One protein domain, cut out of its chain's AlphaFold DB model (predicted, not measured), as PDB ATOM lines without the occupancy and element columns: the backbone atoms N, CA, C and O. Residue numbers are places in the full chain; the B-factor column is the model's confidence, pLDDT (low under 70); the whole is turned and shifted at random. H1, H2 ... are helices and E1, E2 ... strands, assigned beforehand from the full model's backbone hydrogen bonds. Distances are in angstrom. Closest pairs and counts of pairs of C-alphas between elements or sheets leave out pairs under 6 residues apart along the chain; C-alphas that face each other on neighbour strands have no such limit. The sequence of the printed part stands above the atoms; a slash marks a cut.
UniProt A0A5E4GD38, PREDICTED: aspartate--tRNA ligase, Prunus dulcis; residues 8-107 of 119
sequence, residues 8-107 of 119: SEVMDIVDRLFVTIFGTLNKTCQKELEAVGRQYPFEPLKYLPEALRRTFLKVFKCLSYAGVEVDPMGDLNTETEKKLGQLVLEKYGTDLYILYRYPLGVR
ATOM      1  N   SER A   8     383.055 469.940 416.554       93.06
ATOM      2  CA  SER A   8     382.415 469.839 415.239       93.06
ATOM      3  C   SER A   8     381.184 470.723 415.105       93.06
ATOM      4  O   SER A   8     380.916 471.153 413.994       93.06
ATOM      5  N   GLU A   9     380.503 471.063 416.202       94.88
ATOM      6  CA  GLU A   9     379.397 472.028 416.191       94.88
ATOM      7  C   GLU A   9     379.850 473.384 415.631       94.88
ATOM      8  O   GLU A   9     379.169 473.993 414.806       94.88
ATOM      9  N   VAL A  10     381.046 473.836 416.020       95.19
ATOM     10  CA  VAL A  10     381.635 475.072 415.489       95.19
ATOM     11  C   VAL A  10     382.030 474.885 414.028       95.19
ATOM     12  O   VAL A  10     381.780 475.778 413.221       95.19
ATOM     13  N   MET A  11     382.580 473.723 413.654       94.38
ATOM     14  CA  MET A  11     382.875 473.425 412.245       94.38
ATOM     15  C   MET A  11     381.609 473.458 411.378       94.38
ATOM     16  O   MET A  11     381.654 474.020 410.292       94.38
ATOM     17  N   ASP A  12     380.481 472.931 411.863       94.50
ATOM     18  CA  ASP A  12     379.186 472.963 411.167       94.50
ATOM     19  C   ASP A  12     378.679 474.393 410.967       94.50
ATOM     20  O   ASP A  12     378.098 474.720 409.932       94.50
ATOM     21  N   ILE A  13     378.883 475.264 411.957       95.25
ATOM     22  CA  ILE A  13     378.511 476.675 411.850       95.25
ATOM     23  C   ILE A  13     379.391 477.383 410.817       95.25
ATOM     24  O   ILE A  13     378.861 478.103 409.974       95.25
ATOM     25  N   VAL A  14     380.708 477.168 410.863       95.50
ATOM     26  CA  VAL A  14     381.666 477.776 409.925       95.50
ATOM     27  C   VAL A  14     381.406 477.314 408.489       95.50
ATOM     28  O   VAL A  14     381.379 478.137 407.579       95.50
ATOM     29  N   ASP A  15     381.155 476.023 408.292       94.88
ATOM     30  CA  ASP A  15     380.777 475.425 407.009       94.88
ATOM     31  C   ASP A  15     379.543 476.124 406.411       94.88
ATOM     32  O   ASP A  15     379.614 476.761 405.355       94.88
ATOM     33  N   ARG A  16     378.432 476.145 407.165       95.94
ATOM     34  CA  ARG A  16     377.193 476.816 406.737       95.94
ATOM     35  C   ARG A  16     377.381 478.308 406.493       95.94
ATOM     36  O   ARG A  16     376.758 478.850 405.580       95.94
ATOM     37  N   LEU A  17     378.208 478.976 407.296       96.81
ATOM     38  CA  LEU A  17     378.507 480.396 407.137       96.81
ATOM     39  C   LEU A  17     379.126 480.665 405.761       96.81
ATOM     40  O   LEU A  17     378.604 481.497 405.021       96.81
ATOM     41  N   PHE A  18     380.186 479.943 405.392       96.62
ATOM     42  CA  PHE A  18     380.860 480.148 404.109       96.62
ATOM     43  C   PHE A  18     379.969 479.794 402.919       96.62
ATOM     44  O   PHE A  18     379.856 480.593 401.990       96.62
ATOM     45  N   VAL A  19     379.260 478.661 402.970       96.06
ATOM     46  CA  VAL A  19     378.308 478.276 401.913       96.06
ATOM     47  C   VAL A  19     377.222 479.343 401.732       96.06
ATOM     48  O   VAL A  19     376.871 479.693 400.603       96.06
ATOM     49  N   THR A  20     376.725 479.921 402.831       96.88
ATOM     50  CA  THR A  20     375.720 480.996 402.790       96.88
ATOM     51  C   THR A  20     376.292 482.290 402.216       96.88
ATOM     52  O   THR A  20     375.633 482.919 401.386       96.88
ATOM     53  N   ILE A  21     377.506 482.684 402.610       96.94
ATOM     54  CA  ILE A  21     378.184 483.876 402.081       96.94
ATOM     55  C   ILE A  21     378.358 483.743 400.568       96.94
ATOM     56  O   ILE A  21     377.875 484.598 399.827       96.94
ATOM     57  N   PHE A  22     378.972 482.656 400.093       95.75
ATOM     58  CA  PHE A  22     379.213 482.460 398.662       95.75
ATOM     59  C   PHE A  22     377.905 482.329 397.877       95.75
ATOM     60  O   PHE A  22     377.745 482.947 396.824       95.75
ATOM     61  N   GLY A  23     376.919 481.613 398.428       95.62
ATOM     62  CA  GLY A  23     375.588 481.508 397.837       95.62
ATOM     63  C   GLY A  23     374.867 482.850 397.728       95.62
ATOM     64  O   GLY A  23     374.156 483.079 396.752       95.62
ATOM     65  N   THR A  24     375.054 483.742 398.700       96.94
ATOM     66  CA  THR A  24     374.458 485.083 398.677       96.94
ATOM     67  C   THR A  24     375.186 485.973 397.679       96.94
ATOM     68  O   THR A  24     374.529 486.542 396.815       96.94
ATOM     69  N   LEU A  25     376.522 486.011 397.705       96.25
ATOM     70  CA  LEU A  25     377.335 486.791 396.763       96.25
ATOM     71  C   LEU A  25     377.008 486.453 395.303       96.25
ATOM     72  O   LEU A  25     376.755 487.353 394.505       96.25
ATOM     73  N   ASN A  26     376.906 485.163 394.974       94.06
ATOM     74  CA  ASN A  26     376.559 484.708 393.625       94.06
ATOM     75  C   ASN A  26     375.128 485.081 393.195       94.06
ATOM     76  O   ASN A  26     374.843 485.143 392.000       94.06
ATOM     77  N   LYS A  27     374.215 485.323 394.146       95.69
ATOM     78  CA  LYS A  27     372.828 485.734 393.872       95.69
ATOM     79  C   LYS A  27     372.666 487.250 393.807       95.69
ATOM     80  O   LYS A  27     371.908 487.735 392.974       95.69
ATOM     81  N   THR A  28     373.326 487.992 394.696       97.56
ATOM     82  CA  THR A  28     373.068 489.425 394.898       97.56
ATOM     83  C   THR A  28     374.112 490.332 394.261       97.56
ATOM     84  O   THR A  28     373.782 491.465 393.934       97.56
ATOM     85  N   CYS A  29     375.346 489.856 394.069       95.88
ATOM     86  CA  CYS A  29     376.497 490.683 393.693       95.88
ATOM     87  C   CYS A  29     377.073 490.331 392.310       95.88
ATOM     88  O   CYS A  29     378.269 490.480 392.069       95.88
ATOM     89  N   GLN A  30     376.245 489.826 391.388       94.81
ATOM     90  CA  GLN A  30     376.713 489.406 390.058       94.81
ATOM     91  C   GLN A  30     377.356 490.554 389.271       94.81
ATOM     92  O   GLN A  30     378.382 490.355 388.627       94.81
ATOM     93  N   LYS A  31     376.808 491.771 389.370       96.75
ATOM     94  CA  LYS A  31     377.332 492.948 388.658       96.75
ATOM     95  C   LYS A  31     378.738 493.316 389.129       96.75
ATOM     96  O   LYS A  31     379.600 493.641 388.317       96.75
ATOM     97  N   GLU A  32     378.964 493.264 390.435       97.06
ATOM     98  CA  GLU A  32     380.248 493.547 391.066       97.06
ATOM     99  C   GLU A  32     381.269 492.453 390.730       97.06
ATOM    100  O   GLU A  32     382.405 492.767 390.375       97.06
ATOM    101  N   LEU A  33     380.856 491.180 390.763       95.94
ATOM    102  CA  LEU A  33     381.700 490.048 390.369       95.94
ATOM    103  C   LEU A  33     382.122 490.140 388.897       95.94
ATOM    104  O   LEU A  33     383.295 489.949 388.587       95.94
ATOM    105  N   GLU A  34     381.206 490.497 387.996       96.00
ATOM    106  CA  GLU A  34     381.529 490.743 386.588       96.00
ATOM    107  C   GLU A  34     382.493 491.918 386.411       96.00
ATOM    108  O   GLU A  34     383.410 491.843 385.593       96.00
ATOM    109  N   ALA A  35     382.303 493.009 387.158       97.38
ATOM    110  CA  ALA A  35     383.189 494.167 387.090       97.38
ATOM    111  C   ALA A  35     384.625 493.796 387.489       97.38
ATOM    112  O   ALA A  35     385.565 494.146 386.774       97.38
ATOM    113  N   VAL A  36     384.791 493.026 388.572       97.44
ATOM    114  CA  VAL A  36     386.096 492.490 388.984       97.44
ATOM    115  C   VAL A  36     386.637 491.519 387.935       97.44
ATOM    116  O   VAL A  36     387.796 491.642 387.550       97.44
ATOM    117  N   GLY A  37     385.802 490.620 387.409       96.38
ATOM    118  CA  GLY A  37     386.191 489.619 386.412       96.38
ATOM    119  C   GLY A  37     386.688 490.210 385.089       96.38
ATOM    120  O   GLY A  37     387.531 489.610 384.427       96.38
ATOM    121  N   ARG A  38     386.228 491.412 384.713       96.88
ATOM    122  CA  ARG A  38     386.751 492.143 383.542       96.88
ATOM    123  C   ARG A  38     388.183 492.633 383.742       96.88
ATOM    124  O   ARG A  38     388.932 492.693 382.773       96.88
ATOM    125  N   GLN A  39     388.548 493.014 384.965       97.94
ATOM    126  CA  GLN A  39     389.888 493.510 385.286       97.94
ATOM    127  C   GLN A  39     390.843 492.372 385.667       97.94
ATOM    128  O   GLN A  39     392.009 492.384 385.283       97.94
ATOM    129  N   TYR A  40     390.332 491.383 386.397       97.25
ATOM    130  CA  TYR A  40     391.061 490.223 386.889       97.25
ATOM    131  C   TYR A  40     390.237 488.969 386.588       97.25
ATOM    132  O   TYR A  40     389.389 488.605 387.399       97.25
ATOM    133  N   PRO A  41     390.441 488.319 385.429       96.44
ATOM    134  CA  PRO A  41     389.704 487.110 385.078       96.44
ATOM    135  C   PRO A  41     389.869 486.024 386.144       96.44
ATOM    136  O   PRO A  41     390.990 485.696 386.534       96.44
ATOM    137  N   PHE A  42     388.753 485.459 386.602       95.44
ATOM    138  CA  PHE A  42     388.726 484.380 387.585       95.44
ATOM    139  C   PHE A  42     387.636 483.364 387.240       95.44
ATOM    140  O   PHE A  42     386.630 483.699 386.611       95.44
ATOM    141  N   GLU A  43     387.831 482.118 387.662       93.94
ATOM    142  CA  GLU A  43     386.786 481.101 387.575       93.94
ATOM    143  C   GLU A  43     385.820 481.226 388.761       93.94
ATOM    144  O   GLU A  43     386.275 481.428 389.890       93.94
ATOM    145  N   PRO A  44     384.497 481.086 388.549       93.62
ATOM    146  CA  PRO A  44     383.544 481.058 389.649       93.62
ATOM    147  C   PRO A  44     383.904 479.977 390.671       93.62
ATOM    148  O   PRO A  44     384.104 478.818 390.306       93.62
ATOM    149  N   LEU A  45     383.943 480.365 391.947       94.50
ATOM    150  CA  LEU A  45     384.263 479.470 393.057       94.50
ATOM    151  C   LEU A  45     383.293 478.280 393.087       94.50
ATOM    152  O   LEU A  45     382.075 478.469 393.169       94.50
ATOM    153  N   LYS A  46     383.828 477.060 393.082       95.25
ATOM    154  CA  LYS A  46     383.054 475.820 393.189       95.25
ATOM    155  C   LYS A  46     383.011 475.380 394.643       95.25
ATOM    156  O   LYS A  46     384.037 475.249 395.302       95.25
ATOM    157  N   TYR A  47     381.821 475.126 395.161       95.62
ATOM    158  CA  TYR A  47     381.649 474.642 396.525       95.62
ATOM    159  C   TYR A  47     380.442 473.716 396.614       95.62
ATOM    160  O   TYR A  47     379.462 473.856 395.880       95.62
ATOM    161  N   LEU A  48     380.535 472.749 397.521       93.31
ATOM    162  CA  LEU A  48     379.454 471.819 397.821       93.31
ATOM    163  C   LEU A  48     378.461 472.448 398.815       93.31
ATOM    164  O   LEU A  48     378.847 473.338 399.576       93.31
ATOM    165  N   PRO A  49     377.198 471.978 398.858       90.44
ATOM    166  CA  PRO A  49     376.242 472.389 399.892       90.44
ATOM    167  C   PRO A  49     376.726 472.103 401.320       90.44
ATOM    168  O   PRO A  49     376.381 472.838 402.240       90.44
ATOM    169  N   GLU A  50     377.530 471.052 401.483       90.81
ATOM    170  CA  GLU A  50     378.244 470.712 402.714       90.81
ATOM    171  C   GLU A  50     379.738 470.620 402.396       90.81
ATOM    172  O   GLU A  50     380.137 469.855 401.509       90.81
ATOM    173  N   ALA A  51     380.577 471.396 403.088       89.88
ATOM    174  CA  ALA A  51     382.002 471.426 402.799       89.88
ATOM    175  C   ALA A  51     382.655 470.059 403.039       89.88
ATOM    176  O   ALA A  51     382.437 469.373 404.043       89.88
ATOM    177  N   LEU A  52     383.542 469.678 402.120       93.19
ATOM    178  CA  LEU A  52     384.303 468.441 402.222       93.19
ATOM    179  C   LEU A  52     385.184 468.461 403.478       93.19
ATOM    180  O   LEU A  52     386.093 469.276 403.584       93.19
ATOM    181  N   ARG A  53     384.989 467.517 404.405       94.31
ATOM    182  CA  ARG A  53     385.830 467.403 405.612       94.31
ATOM    183  C   ARG A  53     386.861 466.300 405.477       94.31
ATOM    184  O   ARG A  53     386.519 465.151 405.165       94.31
ATOM    185  N   ARG A  54     388.128 466.606 405.751       93.00
ATOM    186  CA  ARG A  54     389.225 465.626 405.730       93.00
ATOM    187  C   ARG A  54     390.153 465.809 406.921       93.00
ATOM    188  O   ARG A  54     390.391 466.917 407.375       93.00
ATOM    189  N   THR A  55     390.663 464.692 407.432       91.81
ATOM    190  CA  THR A  55     391.674 464.693 408.491       91.81
ATOM    191  C   THR A  55     393.055 464.946 407.897       91.81
ATOM    192  O   THR A  55     393.336 464.437 406.807       91.81
ATOM    193  N   PHE A  56     393.938 465.617 408.640       89.38
ATOM    194  CA  PHE A  56     395.325 465.865 408.229       89.38
ATOM    195  C   PHE A  56     396.019 464.587 407.750       89.38
ATOM    196  O   PHE A  56     396.516 464.532 406.633       89.38
ATOM    197  N   LEU A  57     395.897 463.491 408.507       87.06
ATOM    198  CA  LEU A  57     396.473 462.191 408.145       87.06
ATOM    199  C   LEU A  57     395.998 461.647 406.780       87.06
ATOM    200  O   LEU A  57     396.750 460.979 406.074       87.06
ATOM    201  N   LYS A  58     394.738 461.897 406.394       88.12
ATOM    202  CA  LYS A  58     394.203 461.425 405.103       88.12
ATOM    203  C   LYS A  58     394.742 462.271 403.954       88.12
ATOM    204  O   LYS A  58     395.057 461.731 402.898       88.12
ATOM    205  N   VAL A  59     394.839 463.576 404.177       86.56
ATOM    206  CA  VAL A  59     395.434 464.529 403.237       86.56
ATOM    207  C   VAL A  59     396.916 464.239 403.038       86.56
ATOM    208  O   VAL A  59     397.354 464.114 401.901       86.56
ATOM    209  N   PHE A  60     397.648 464.021 404.129       84.94
ATOM    210  CA  PHE A  60     399.049 463.623 404.117       84.94
ATOM    211  C   PHE A  60     399.285 462.399 403.228       84.94
ATOM    212  O   PHE A  60     400.111 462.430 402.322       84.94
ATOM    213  N   LYS A  61     398.492 461.335 403.423       86.12
ATOM    214  CA  LYS A  61     398.571 460.133 402.579       86.12
ATOM    215  C   LYS A  61     398.323 460.462 401.106       86.12
ATOM    216  O   LYS A  61     399.043 459.969 400.251       86.12
ATOM    217  N   CYS A  62     397.338 461.310 400.808       84.81
ATOM    218  CA  CYS A  62     397.046 461.733 399.438       84.81
ATOM    219  C   CYS A  62     398.223 462.485 398.791       84.81
ATOM    220  O   CYS A  62     398.538 462.226 397.634       84.81
ATOM    221  N   LEU A  63     398.879 463.376 399.538       85.75
ATOM    222  CA  LEU A  63     400.045 464.137 399.078       85.75
ATOM    223  C   LEU A  63     401.268 463.241 398.866       85.75
ATOM    224  O   LEU A  63     401.937 463.353 397.843       85.75
ATOM    225  N   SER A  64     401.497 462.291 399.775       85.56
ATOM    226  CA  SER A  64     402.561 461.293 399.642       85.56
ATOM    227  C   SER A  64     402.370 460.420 398.394       85.56
ATOM    228  O   SER A  64     403.316 460.227 397.633       85.56
ATOM    229  N   TYR A  65     401.138 459.974 398.100       85.62
ATOM    230  CA  TYR A  65     400.836 459.254 396.852       85.62
ATOM    231  C   TYR A  65     401.023 460.107 395.591       85.62
ATOM    232  O   TYR A  65     401.321 459.561 394.532       85.62
ATOM    233  N   ALA A  66     400.871 461.427 395.695       84.19
ATOM    234  CA  ALA A  66     401.128 462.366 394.606       84.19
ATOM    235  C   ALA A  66     402.623 462.722 394.449       84.19
ATOM    236  O   ALA A  66     402.961 463.594 393.650       84.19
ATOM    237  N   GLY A  67     403.520 462.076 395.206       83.19
ATOM    238  CA  GLY A  67     404.965 462.317 395.146       83.19
ATOM    239  C   GLY A  67     405.411 463.616 395.820       83.19
ATOM    240  O   GLY A  67     406.498 464.111 395.530       83.19
ATOM    241  N   VAL A  68     404.583 464.197 396.694       82.31
ATOM    242  CA  VAL A  68     404.954 465.373 397.488       82.31
ATOM    243  C   VAL A  68     405.533 464.899 398.816       82.31
ATOM    244  O   VAL A  68     404.831 464.281 399.619       82.31
ATOM    245  N   GLU A  69     406.811 465.195 399.057       76.88
ATOM    246  CA  GLU A  69     407.431 464.980 400.363       76.88
ATOM    247  C   GLU A  69     406.876 465.995 401.364       76.88
ATOM    248  O   GLU A  69     407.046 467.206 401.225       76.88
ATOM    249  N   VAL A  70     406.172 465.481 402.365       78.06
ATOM    250  CA  VAL A  70     405.620 466.251 403.478       78.06
ATOM    251  C   VAL A  70     406.070 465.550 404.755       78.06
ATOM    252  O   VAL A  70     406.171 464.322 404.784       78.06
ATOM    253  N   ASP A  71     406.338 466.313 405.807       80.88
ATOM    254  CA  ASP A  71     406.570 465.762 407.141       80.88
ATOM    255  C   ASP A  71     405.214 465.392 407.782       80.88
ATOM    256  O   ASP A  71     404.345 466.262 407.881       80.88
ATOM    257  N   PRO A  72     404.990 464.134 408.222       77.62
ATOM    258  CA  PRO A  72     403.752 463.727 408.892       77.62
ATOM    259  C   PRO A  72     403.404 464.545 410.140       77.62
ATOM    260  O   PRO A  72     402.230 464.607 410.508       77.62
ATOM    261  N   MET A  73     404.412 465.122 410.798       82.06
ATOM    262  CA  MET A  73     404.270 465.924 412.016       82.06
ATOM    263  C   MET A  73     404.488 467.419 411.770       82.06
ATOM    264  O   MET A  73     404.311 468.220 412.687       82.06
ATOM    265  N   GLY A  74     404.855 467.788 410.543       82.56
ATOM    266  CA  GLY A  74     405.090 469.162 410.131       82.56
ATOM    267  C   GLY A  74     403.820 469.860 409.658       82.56
ATOM    268  O   GLY A  74     402.768 469.248 409.466       82.56
ATOM    269  N   ASP A  75     403.925 471.174 409.473       86.19
ATOM    270  CA  ASP A  75     402.840 471.973 408.916       86.19
ATOM    271  C   ASP A  75     402.879 471.949 407.382       86.19
ATOM    272  O   ASP A  75     403.911 471.660 406.765       86.19
ATOM    273  N   LEU A  76     401.750 472.266 406.749       87.00
ATOM    274  CA  LEU A  76     401.712 472.426 405.301       87.00
ATOM    275  C   LEU A  76     402.284 473.795 404.936       87.00
ATOM    276  O   LEU A  76     401.824 474.826 405.414       87.00
ATOM    277  N   ASN A  77     403.278 473.811 404.052       87.56
ATOM    278  CA  ASN A  77     403.700 475.058 403.428       87.56
ATOM    279  C   ASN A  77     402.725 475.462 402.306       87.56
ATOM    280  O   ASN A  77     401.958 474.645 401.791       87.56
ATOM    281  N   THR A  78     402.815 476.718 401.873       90.06
ATOM    282  CA  THR A  78     401.920 477.303 400.864       90.06
ATOM    283  C   THR A  78     401.899 476.537 399.537       90.06
ATOM    284  O   THR A  78     400.856 476.435 398.894       90.06
ATOM    285  N   GLU A  79     403.029 475.978 399.102       90.00
ATOM    286  CA  GLU A  79     403.098 475.216 397.849       90.00
ATOM    287  C   GLU A  79     402.382 473.865 397.968       90.00
ATOM    288  O   GLU A  79     401.670 473.445 397.053       90.00
ATOM    289  N   THR A  80     402.501 473.206 399.118       89.81
ATOM    290  CA  THR A  80     401.785 471.965 399.423       89.81
ATOM    291  C   THR A  80     400.283 472.210 399.576       89.81
ATOM    292  O   THR A  80     399.491 471.423 399.059       89.81
ATOM    293  N   GLU A  81     399.873 473.313 400.209       91.62
ATOM    294  CA  GLU A  81     398.461 473.711 400.314       91.62
ATOM    295  C   GLU A  81     397.832 473.981 398.940       91.62
ATOM    296  O   GLU A  81     396.729 473.507 398.664       91.62
ATOM    297  N   LYS A  82     398.549 474.670 398.039       92.00
ATOM    298  CA  LYS A  82     398.102 474.888 396.652       92.00
ATOM    299  C   LYS A  82     397.922 473.573 395.896       92.00
ATOM    300  O   LYS A  82     396.877 473.365 395.281       92.00
ATOM    301  N   LYS A  83     398.911 472.674 395.962       91.56
ATOM    302  CA  LYS A  83     398.826 471.345 395.328       91.56
ATOM    303  C   LYS A  83     397.669 470.531 395.895       91.56
ATOM    304  O   LYS A  83     396.942 469.887 395.147       91.56
ATOM    305  N   LEU A  84     397.463 470.582 397.209       92.38
ATOM    306  CA  LEU A  84     396.325 469.931 397.844       92.38
ATOM    307  C   LEU A  84     394.997 470.491 397.327       92.38
ATOM    308  O   LEU A  84     394.103 469.711 397.015       92.38
ATOM    309  N   GLY A  85     394.879 471.816 397.209       93.06
ATOM    310  CA  GLY A  85     393.703 472.465 396.631       93.06
ATOM    311  C   GLY A  85     393.401 471.960 395.221       93.06
ATOM    312  O   GLY A  85     392.272 471.565 394.948       93.06
ATOM    313  N   GLN A  86     394.423 471.859 394.364       93.12
ATOM    314  CA  GLN A  86     394.288 471.295 393.015       93.12
ATOM    315  C   GLN A  86     393.804 469.838 393.043       93.12
ATOM    316  O   GLN A  86     392.828 469.505 392.379       93.12
ATOM    317  N   LEU A  87     394.408 468.984 393.877       91.94
ATOM    318  CA  LEU A  87     393.999 467.580 394.013       91.94
ATOM    319  C   LEU A  87     392.562 467.428 394.537       91.94
ATOM    320  O   LEU A  87     391.844 466.502 394.153       91.94
ATOM    321  N   VAL A  88     392.134 468.310 395.442       93.44
ATOM    322  CA  VAL A  88     390.765 468.319 395.970       93.44
ATOM    323  C   VAL A  88     389.783 468.751 394.885       93.44
ATOM    324  O   VAL A  88     388.753 468.094 394.717       93.44
ATOM    325  N   LEU A  89     390.122 469.789 394.120       93.88
ATOM    326  CA  LEU A  89     389.324 470.260 392.997       93.88
ATOM    327  C   LEU A  89     389.180 469.178 391.919       93.88
ATOM    328  O   LEU A  89     388.063 468.886 391.500       93.88
ATOM    329  N   GLU A  90     390.271 468.523 391.525       92.94
ATOM    330  CA  GLU A  90     390.260 467.446 390.526       92.94
ATOM    331  C   GLU A  90     389.436 466.235 390.978       92.94
ATOM    332  O   GLU A  90     388.700 465.642 390.189       92.94
ATOM    333  N   LYS A  91     389.536 465.857 392.258       91.56
ATOM    334  CA  LYS A  91     388.904 464.636 392.777       91.56
ATOM    335  C   LYS A  91     387.454 464.821 393.214       91.56
ATOM    336  O   LYS A  91     386.676 463.871 393.144       91.56
ATOM    337  N   TYR A  92     387.106 465.995 393.731       93.00
ATOM    338  CA  TYR A  92     385.810 466.249 394.367       93.00
ATOM    339  C   TYR A  92     385.050 467.432 393.758       93.00
ATOM    340  O   TYR A  92     383.901 467.651 394.135       93.00
ATOM    341  N   GLY A  93     385.654 468.186 392.834       94.31
ATOM    342  CA  GLY A  93     384.992 469.294 392.145       94.31
ATOM    343  C   GLY A  93     384.676 470.491 393.043       94.31
ATOM    344  O   GLY A  93     383.705 471.195 392.779       94.31
ATOM    345  N   THR A  94     385.448 470.707 394.112       95.94
ATOM    346  CA  THR A  94     385.215 471.781 395.091       95.94
ATOM    347  C   THR A  94     386.505 472.524 395.417       95.94
ATOM    348  O   THR A  94     387.536 471.901 395.652       95.94
ATOM    349  N   ASP A  95     386.417 473.850 395.482       94.94
ATOM    350  CA  ASP A  95     387.464 474.755 395.962       94.94
ATOM    351  C   ASP A  95     387.374 474.969 397.484       94.94
ATOM    352  O   ASP A  95     388.342 475.379 398.123       94.94
ATOM    353  N   LEU A  96     386.216 474.667 398.090       95.69
ATOM    354  CA  LEU A  96     385.984 474.774 399.532       95.69
ATOM    355  C   LEU A  96     386.044 473.399 400.210       95.69
ATOM    356  O   LEU A  96     385.308 472.474 399.849       95.69
ATOM    357  N   TYR A  97     386.886 473.281 401.235       95.50
ATOM    358  CA  TYR A  97     386.995 472.104 402.093       95.50
ATOM    359  C   TYR A  97     387.537 472.488 403.479       95.50
ATOM    360  O   TYR A  97     388.122 473.553 403.662       95.50
ATOM    361  N   ILE A  98     387.340 471.614 404.466       95.62
ATOM    362  CA  ILE A  98     387.810 471.787 405.844       95.62
ATOM    363  C   ILE A  98     388.813 470.682 406.163       95.62
ATOM    364  O   ILE A  98     388.485 469.488 406.157       95.62
ATOM    365  N   LEU A  99     390.034 471.095 406.493       94.19
ATOM    366  CA  LEU A  99     391.076 470.220 407.011       94.19
ATOM    367  C   LEU A  99     391.113 470.305 408.540       94.19
ATOM    368  O   LEU A  99     391.226 471.388 409.109       94.19
ATOM    369  N   TYR A 100     391.003 469.163 409.216       93.50
ATOM    370  CA  TYR A 100     390.945 469.092 410.680       93.50
ATOM    371  C   TYR A 100     391.848 467.981 411.240       93.50
ATOM    372  O   TYR A 100     392.364 467.156 410.485       93.50
ATOM    373  N   ARG A 101     392.049 467.954 412.568       91.44
ATOM    374  CA  ARG A 101     393.021 467.075 413.261       91.44
ATOM    375  C   ARG A 101     394.466 467.275 412.772       91.44
ATOM    376  O   ARG A 101     395.099 466.327 412.324       91.44
ATOM    377  N   TYR A 102     394.950 468.516 412.824       91.75
ATOM    378  CA  TYR A 102     396.367 468.833 412.600       91.75
ATOM    379  C   TYR A 102     397.252 468.269 413.729       91.75
ATOM    380  O   TYR A 102     396.745 468.121 414.846       91.75
ATOM    381  N   PRO A 103     398.549 468.002 413.472       90.50
ATOM    382  CA  PRO A 103     399.500 467.610 414.511       90.50
ATOM    383  C   PRO A 103     399.577 468.676 415.610       90.50
ATOM    384  O   PRO A 103     399.607 469.868 415.311       90.50
ATOM    385  N   LEU A 104     399.615 468.272 416.882       90.44
ATOM    386  CA  LEU A 104     399.592 469.226 417.999       90.44
ATOM    387  C   LEU A 104     400.849 470.111 418.035       90.44
ATOM    388  O   LEU A 104     400.750 471.294 418.348       90.44
ATOM    389  N   GLY A 105     402.010 469.561 417.656       89.06
ATOM    390  CA  GLY A 105     403.304 470.255 417.695       89.06
ATOM    391  C   GLY A 105     403.411 471.487 416.790       89.06
ATOM    392  O   GLY A 105     404.271 472.331 417.021       89.06
ATOM    393  N   VAL A 106     402.524 471.623 415.800       90.25
ATOM    394  CA  VAL A 106     402.483 472.775 414.879       90.25
ATOM    395  C   VAL A 106     401.358 473.755 415.206       90.25
ATOM    396  O   VAL A 106     401.091 474.684 414.444       90.25
ATOM    397  N   ARG A 107     400.653 473.554 416.325       93.19
ATOM    398  CA  ARG A 107     399.537 474.409 416.734       93.19
ATOM    399  C   ARG A 107     399.897 475.263 417.947       93.19
ATOM    400  O   ARG A 107     400.750 474.884 418.748       93.19
TER     401      ARG A 107
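AT A GLANCE: This is residues 8 to 107 of the 119 residues of the protein "PREDICTED: aspartate--tRNA ligase" of Prunus dulcis (UniProt A0A5E4GD38). A loose head, made of the short parallel strands E1 and E2 with helices H3 and H4, has one long arm: H1 starts beside E2 and runs out to H2, and residues 40 to 51 lead back. The printed part has 100 residues, mostly helix, in the order H1, H2, E1, H3, H4, E2. It is loose, with a radius of gyration of the C-alphas of 15.8 A and spans of 45 by 32 by 23 A.

IN THESE COORDINATES: Find C-alpha 8 at (382.415, 469.839, 415.239); from there H1, residues 8 to 28, runs 29.7 A. Next come H2, residues 30 to 39, E1, 52 to 55, H3, 56 to 65, and H4, 78 to 92, 20.6 A long. E2, 97 to 100, ends at C-alpha 100, (390.945, 469.092, 410.680).

HOW THE PARTS SIT: Look at N 98 and O 52, 2.8 A apart and within hydrogen-bond range, between parallel E1 and E2. E1, H3, H4 and E2 form a strand-helix-strand unit, parallel neighbours joined through helices, with a right-handed crossover. H3 and H4 are close but not clearly touching; their closest C-alphas, Leu 63 and Leu 84, are 7.0 A apart. H1 and E2 are near each other. H1, H3 and H4 have every O i to N i+4 pair within hydrogen-bond range, H2 5 of 6.

THE WHOLE: The farthest C-alphas, Lys 31 and Gly 105, are 45.1 A apart. The printed part has no cut, the links H2 to E1 and H3 to H4 are long, and no printed residue is under 70 in pLDDT.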